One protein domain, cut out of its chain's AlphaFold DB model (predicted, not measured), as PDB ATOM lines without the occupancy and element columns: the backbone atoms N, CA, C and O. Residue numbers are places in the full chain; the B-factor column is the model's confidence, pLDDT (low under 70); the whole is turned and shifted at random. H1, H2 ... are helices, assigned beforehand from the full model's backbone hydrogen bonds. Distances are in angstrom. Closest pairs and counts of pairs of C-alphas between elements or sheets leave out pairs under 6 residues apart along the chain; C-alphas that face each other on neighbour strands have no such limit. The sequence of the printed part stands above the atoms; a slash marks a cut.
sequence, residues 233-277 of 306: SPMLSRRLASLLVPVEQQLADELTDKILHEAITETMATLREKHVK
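What this domain is: This is residues 233 to 277 of the 306 residues of the protein "Methyltransf_11 domain-containing protein" of Heterorhabditis bacteriophora (UniProt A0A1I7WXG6). One long, straight helix, H2, makes the longest axis, and a short helix, H1, stands off at its first end, the two making a flat, open V with unequal arms. The bend of the V is the tight link of residues 243 to 246, and there is no further layer or core. The printed part has 45 residues with two named helices, H1 then H2, and no named strand; the class is all helix. The whole is extended, with a radius of gyration of the C-alphas of 16.1 A, and the C-alphas span 49 by 25 by 5 A.

How they stand to each other: Begin with H2, residues 247 to 276, the longest helix. Look from there to H1, residues 234 to 242: the two are close but not clearly touching, with 1 pair of C-alphas within 8 A. That closest pair is the C-alphas of Ser 242 and Gln 250, 7.0 A apart. The helices run opposite ways at a steep tilt of 51 degrees, and their centres are 22.9 A apart. In both H1 and H2 every O i to N i+4 pair is within hydrogen-bond range.

Where its parts are: Find C-alpha 247 at (-39.528, -12.888, 22.988); from there H2 runs 42.9 A to C-alpha 276 at (-36.765, -27.955, -17.134). Then go back to C-alpha 234 at (-20.934, -12.221, 15.058), where H1 begins; it runs 12.5 A to C-alpha 242.

The domain as a whole: The two C-alphas farthest apart are those of Leu 244 and Lys 277, 48.8 A. Residues 251 to 277, of which 251 to 276 belong to H2, stand free, and so do residues 233 to 241, of which 234 to 241 belong to H1. The printed part has no cut, and its one link between named elements is tight. In the B-factor column the mean pLDDT of the printed part is 73.1; residues 233 to 243 and 274 to 277 of this model are under 70.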
ATOM      1  N   SER A 233     -17.786 -13.179  18.755       51.03
ATOM      2  CA  SER A 233     -18.170 -13.612  17.399       51.03
ATOM      3  C   SER A 233     -19.464 -12.949  16.910       51.03
ATOM      4  O   SER A 233     -20.310 -12.601  17.734       51.03
ATOM      5  N   PRO A 234     -19.700 -12.817  15.588       54.94
ATOM      6  CA  PRO A 234     -20.934 -12.221  15.058       54.94
ATOM      7  C   PRO A 234     -22.221 -12.989  15.411       54.94
ATOM      8  O   PRO A 234     -23.301 -12.402  15.464       54.94
ATOM      9  N   MET A 235     -22.140 -14.302  15.653       55.94
ATOM     10  CA  MET A 235     -23.270 -15.080  16.184       55.94
ATOM     11  C   MET A 235     -23.525 -14.762  17.658       55.94
ATOM     12  O   MET A 235     -24.677 -14.636  18.064       55.94
ATOM     13  N   LEU A 236     -22.464 -14.591  18.450       53.16
ATOM     14  CA  LEU A 236     -22.572 -14.246  19.863       53.16
ATOM     15  C   LEU A 236     -23.075 -12.808  20.054       53.16
ATOM     16  O   LEU A 236     -23.971 -12.600  20.865       53.16
ATOM     17  N   SER A 237     -22.623 -11.856  19.226       57.56
ATOM     18  CA  SER A 237     -23.195 -10.503  19.140       57.56
ATOM     19  C   SER A 237     -24.713 -10.546  18.943       57.56
ATOM     20  O   SER A 237     -25.444  -9.889  19.678       57.56
ATOM     21  N   ARG A 238     -25.198 -11.344  17.979       63.16
ATOM     22  CA  ARG A 238     -26.635 -11.464  17.675       63.16
ATOM     23  C   ARG A 238     -27.421 -12.120  18.815       63.16
ATOM     24  O   ARG A 238     -28.461 -11.597  19.194       63.16
ATOM     25  N   ARG A 239     -26.890 -13.185  19.428       65.75
ATOM     26  CA  ARG A 239     -27.504 -13.847  20.601       65.75
ATOM     27  C   ARG A 239     -27.510 -12.990  21.873       65.75
ATOM     28  O   ARG A 239     -28.353 -13.200  22.734       65.75
ATOM     29  N   LEU A 240     -26.583 -12.041  22.014       65.19
ATOM     30  CA  LEU A 240     -26.612 -11.053  23.099       65.19
ATOM     31  C   LEU A 240     -27.551  -9.882  22.772       65.19
ATOM     32  O   LEU A 240     -28.216  -9.370  23.668       65.19
ATOM     33  N   ALA A 241     -27.652  -9.488  21.499       65.25
ATOM     34  CA  ALA A 241     -28.585  -8.460  21.045       65.25
ATOM     35  C   ALA A 241     -30.054  -8.905  21.158       65.25
ATOM     36  O   ALA A 241     -30.885  -8.100  21.574       65.25
ATOM     37  N   SER A 242     -30.383 -10.175  20.884       69.00
ATOM     38  CA  SER A 242     -31.759 -10.677  21.039       69.00
ATOM     39  C   SER A 242     -32.258 -10.600  22.488       69.00
ATOM     40  O   SER A 242     -33.427 -10.310  22.714       69.00
ATOM     41  N   LEU A 243     -31.378 -10.682  23.498       69.31
ATOM     42  CA  LEU A 243     -31.748 -10.433  24.904       69.31
ATOM     43  C   LEU A 243     -32.264  -9.000  25.162       69.31
ATOM     44  O   LEU A 243     -32.874  -8.751  26.206       69.31
ATOM     45  N   LEU A 244     -32.079  -8.057  24.233       73.06
ATOM     46  CA  LEU A 244     -32.657  -6.709  24.291       73.06
ATOM     47  C   LEU A 244     -34.045  -6.611  23.622       73.06
ATOM     48  O   LEU A 244     -34.756  -5.633  23.857       73.06
ATOM     49  N   VAL A 245     -34.457  -7.627  22.862       70.31
ATOM     50  CA  VAL A 245     -35.704  -7.698  22.079       70.31
ATOM     51  C   VAL A 245     -36.738  -8.584  22.804       70.31
ATOM     52  O   VAL A 245     -36.358  -9.643  23.309       70.31
ATOM     53  N   PRO A 246     -38.027  -8.210  22.922       74.88
ATOM     54  CA  PRO A 246     -39.055  -9.076  23.523       74.88
ATOM     55  C   PRO A 246     -39.137 -10.450  22.832       74.88
ATOM     56  O   PRO A 246     -38.883 -10.541  21.632       74.88
ATOM     57  N   VAL A 247     -39.460 -11.523  23.563       77.75
ATOM     58  CA  VAL A 247     -39.528 -12.888  22.988       77.75
ATOM     59  C   VAL A 247     -40.604 -12.984  21.902       77.75
ATOM     60  O   VAL A 247     -40.414 -13.659  20.897       77.75
ATOM     61  N   GLU A 248     -41.689 -12.238  22.063       75.06
ATOM     62  CA  GLU A 248     -42.792 -12.111  21.115       75.06
ATOM     63  C   GLU A 248     -42.316 -11.525  19.773       75.06
ATOM     64  O   GLU A 248     -42.726 -11.980  18.709       75.06
ATOM     65  N   GLN A 249     -41.396 -10.554  19.822       73.25
ATOM     66  CA  GLN A 249     -40.782  -9.963  18.632       73.25
ATOM     67  C   GLN A 249     -39.705 -10.881  18.033       73.25
ATOM     68  O   GLN A 249     -39.673 -11.034  16.819       73.25
ATOM     69  N   GLN A 250     -38.884 -11.549  18.854       73.25
ATOM     70  CA  GLN A 250     -37.928 -12.558  18.362       73.25
ATOM     71  C   GLN A 250     -38.643 -13.669  17.576       73.25
ATOM     72  O   GLN A 250     -38.189 -14.055  16.505       73.25
ATOM     73  N   LEU A 251     -39.782 -14.148  18.086       76.19
ATOM     74  CA  LEU A 251     -40.602 -15.160  17.423       76.19
ATOM     75  C   LEU A 251     -41.213 -14.638  16.113       76.19
ATOM     76  O   LEU A 251     -41.263 -15.379  15.135       76.19
ATOM     77  N   ALA A 252     -41.653 -13.377  16.068       74.75
ATOM     78  CA  ALA A 252     -42.146 -12.756  14.840       74.75
ATOM     79  C   ALA A 252     -41.043 -12.616  13.774       74.75
ATOM     80  O   ALA A 252     -41.288 -12.921  12.604       74.75
ATOM     81  N   ASP A 253     -39.830 -12.222  14.174       72.62
ATOM     82  CA  ASP A 253     -38.661 -12.145  13.292       72.62
ATOM     83  C   ASP A 253     -38.288 -13.549  12.754       72.62
ATOM     84  O   ASP A 253     -38.179 -13.733  11.541       72.62
ATOM     85  N   GLU A 254     -38.186 -14.572  13.620       77.44
ATOM     86  CA  GLU A 254     -37.869 -15.959  13.217       77.44
ATOM     87  C   GLU A 254     -38.953 -16.597  12.328       77.44
ATOM     88  O   GLU A 254     -38.630 -17.308  11.372       77.44
ATOM     89  N   LEU A 255     -40.239 -16.332  12.592       76.88
ATOM     90  CA  LEU A 255     -41.338 -16.770  11.723       76.88
ATOM     91  C   LEU A 255     -41.289 -16.078  10.357       76.88
ATOM     92  O   LEU A 255     -41.531 -16.730   9.343       76.88
ATOM     93  N   THR A 256     -40.943 -14.789  10.313       80.25
ATOM     94  CA  THR A 256     -40.838 -14.023   9.062       80.25
ATOM     95  C   THR A 256     -39.686 -14.534   8.197       80.25
ATOM     96  O   THR A 256     -39.898 -14.819   7.018       80.25
ATOM     97  N   ASP A 257     -38.499 -14.738   8.781       75.25
ATOM     98  CA  ASP A 257     -37.346 -15.342   8.093       75.25
ATOM     99  C   ASP A 257     -37.678 -16.751   7.568       75.25
ATOM    100  O   ASP A 257     -37.311 -17.102   6.442       75.25
ATOM    101  N   LYS A 258     -38.415 -17.557   8.349       81.88
ATOM    102  CA  LYS A 258     -38.835 -18.902   7.939       81.88
ATOM    103  C   LYS A 258     -39.821 -18.876   6.766       81.88
ATOM    104  O   LYS A 258     -39.585 -19.567   5.777       81.88
ATOM    105  N   ILE A 259     -40.886 -18.074   6.850       85.25
ATOM    106  CA  ILE A 259     -41.891 -17.931   5.780       85.25
ATOM    107  C   ILE A 259     -41.223 -17.428   4.495       85.25
ATOM    108  O   ILE A 259     -41.474 -17.963   3.415       85.25
ATOM    109  N   LEU A 260     -40.318 -16.450   4.605       82.38
ATOM    110  CA  LEU A 260     -39.558 -15.928   3.471       82.38
ATOM    111  C   LEU A 260     -38.651 -17.001   2.846       82.38
ATOM    112  O   LEU A 260     -38.600 -17.123   1.622       82.38
ATOM    113  N   HIS A 261     -37.964 -17.809   3.658       86.56
ATOM    114  CA  HIS A 261     -37.140 -18.915   3.171       86.56
ATOM    115  C   HIS A 261     -37.972 -19.992   2.456       86.56
ATOM    116  O   HIS A 261     -37.573 -20.475   1.393       86.56
ATOM    117  N   GLU A 262     -39.125 -20.373   3.011       87.25
ATOM    118  CA  GLU A 262     -40.033 -21.361   2.415       87.25
ATOM    119  C   GLU A 262     -40.603 -20.845   1.079       87.25
ATOM    120  O   GLU A 262     -40.452 -21.521   0.059       87.25
ATOM    121  N   ALA A 263     -41.094 -19.600   1.029       85.19
ATOM    122  CA  ALA A 263     -41.593 -18.967  -0.197       85.19
ATOM    123  C   ALA A 263     -40.512 -18.801  -1.286       85.19
ATOM    124  O   ALA A 263     -40.770 -19.049  -2.468       85.19
ATOM    125  N   ILE A 264     -39.275 -18.433  -0.920       87.44
ATOM    126  CA  ILE A 264     -38.140 -18.390  -1.862       87.44
ATOM    127  C   ILE A 264     -37.804 -19.799  -2.369       87.44
ATOM    128  O   ILE A 264     -37.523 -19.970  -3.555       87.44
ATOM    129  N   THR A 265     -37.850 -20.815  -1.503       87.31
ATOM    130  CA  THR A 265     -37.564 -22.208  -1.883       87.31
ATOM    131  C   THR A 265     -38.594 -22.729  -2.889       87.31
ATOM    132  O   THR A 265     -38.210 -23.304  -3.907       87.31
ATOM    133  N   GLU A 266     -39.881 -22.466  -2.662       89.44
ATOM    134  CA  GLU A 266     -40.974 -22.817  -3.577       89.44
ATOM    135  C   GLU A 266     -40.897 -22.043  -4.905       89.44
ATOM    136  O   GLU A 266     -40.998 -22.631  -5.987       89.44
ATOM    137  N   THR A 267     -40.607 -20.739  -4.852       86.50
ATOM    138  CA  THR A 267     -40.384 -19.905  -6.049       86.50
ATOM    139  C   THR A 267     -39.211 -20.439  -6.881       86.50
ATOM    140  O   THR A 267     -39.302 -20.564  -8.100       86.50
ATOM    141  N   MET A 268     -38.110 -20.832  -6.237       81.44
ATOM    142  CA  MET A 268     -36.952 -21.420  -6.918       81.44
ATOM    143  C   MET A 268     -37.224 -22.836  -7.445       81.44
ATOM    144  O   MET A 268     -36.665 -23.213  -8.477       81.44
ATOM    145  N   ALA A 269     -38.081 -23.621  -6.786       81.06
ATOM    146  CA  ALA A 269     -38.508 -24.934  -7.268       81.06
ATOM    147  C   ALA A 269     -39.392 -24.816  -8.521       81.06
ATOM    148  O   ALA A 269     -39.101 -25.448  -9.537       81.06
ATOM    149  N   THR A 270     -40.405 -23.947  -8.496       82.19
ATOM    150  CA  THR A 270     -41.310 -23.707  -9.635       82.19
ATOM    151  C   THR A 270     -40.604 -23.037 -10.820       82.19
ATOM    152  O   THR A 270     -40.867 -23.391 -11.971       82.19
ATOM    153  N   LEU A 271     -39.640 -22.137 -10.581       76.25
ATOM    154  CA  LEU A 271     -38.765 -21.601 -11.635       76.25
ATOM    155  C   LEU A 271     -37.881 -22.688 -12.263       76.25
ATOM    156  O   LEU A 271     -37.759 -22.737 -13.488       76.25
ATOM    157  N   ARG A 272     -37.300 -23.591 -11.459       74.56
ATOM    158  CA  ARG A 272     -36.542 -24.747 -11.977       74.56
ATOM    159  C   ARG A 272     -37.429 -25.685 -12.787       74.56
ATOM    160  O   ARG A 272     -37.016 -26.112 -13.858       74.56
ATOM    161  N   GLU A 273     -38.644 -25.967 -12.328       74.00
ATOM    162  CA  GLU A 273     -39.594 -26.806 -13.060       74.00
ATOM    163  C   GLU A 273     -39.976 -26.183 -14.412       74.00
ATOM    164  O   GLU A 273     -39.913 -26.864 -15.437       74.00
ATOM    165  N   LYS A 274     -40.279 -24.877 -14.448       62.81
ATOM    166  CA  LYS A 274     -40.523 -24.141 -15.700       62.81
ATOM    167  C   LYS A 274     -39.302 -24.150 -16.621       62.81
ATOM    168  O   LYS A 274     -39.465 -24.338 -17.820       62.81
ATOM    169  N   HIS A 275     -38.086 -24.018 -16.089       61.47
ATOM    170  CA  HIS A 275     -36.853 -24.078 -16.881       61.47
ATOM    171  C   HIS A 275     -36.584 -25.489 -17.446       61.47
ATOM    172  O   HIS A 275     -36.139 -25.614 -18.587       61.47
ATOM    173  N   VAL A 276     -36.886 -26.551 -16.689       58.19
ATOM    174  CA  VAL A 276     -36.765 -27.955 -17.134       58.19
ATOM    175  C   VAL A 276     -37.829 -28.309 -18.178       58.19
ATOM    176  O   VAL A 276     -37.527 -28.997 -19.149       58.19
ATOM    177  N   LYS A 277     -39.056 -27.795 -18.035       56.91
ATOM    178  CA  LYS A 277     -40.154 -27.967 -19.004       56.91
ATOM    179  C   LYS A 277     -40.103 -26.976 -20.186       56.91
ATOM    180  O   LYS A 277     -41.002 -27.001 -21.020       56.91
TER     181      LYS A 277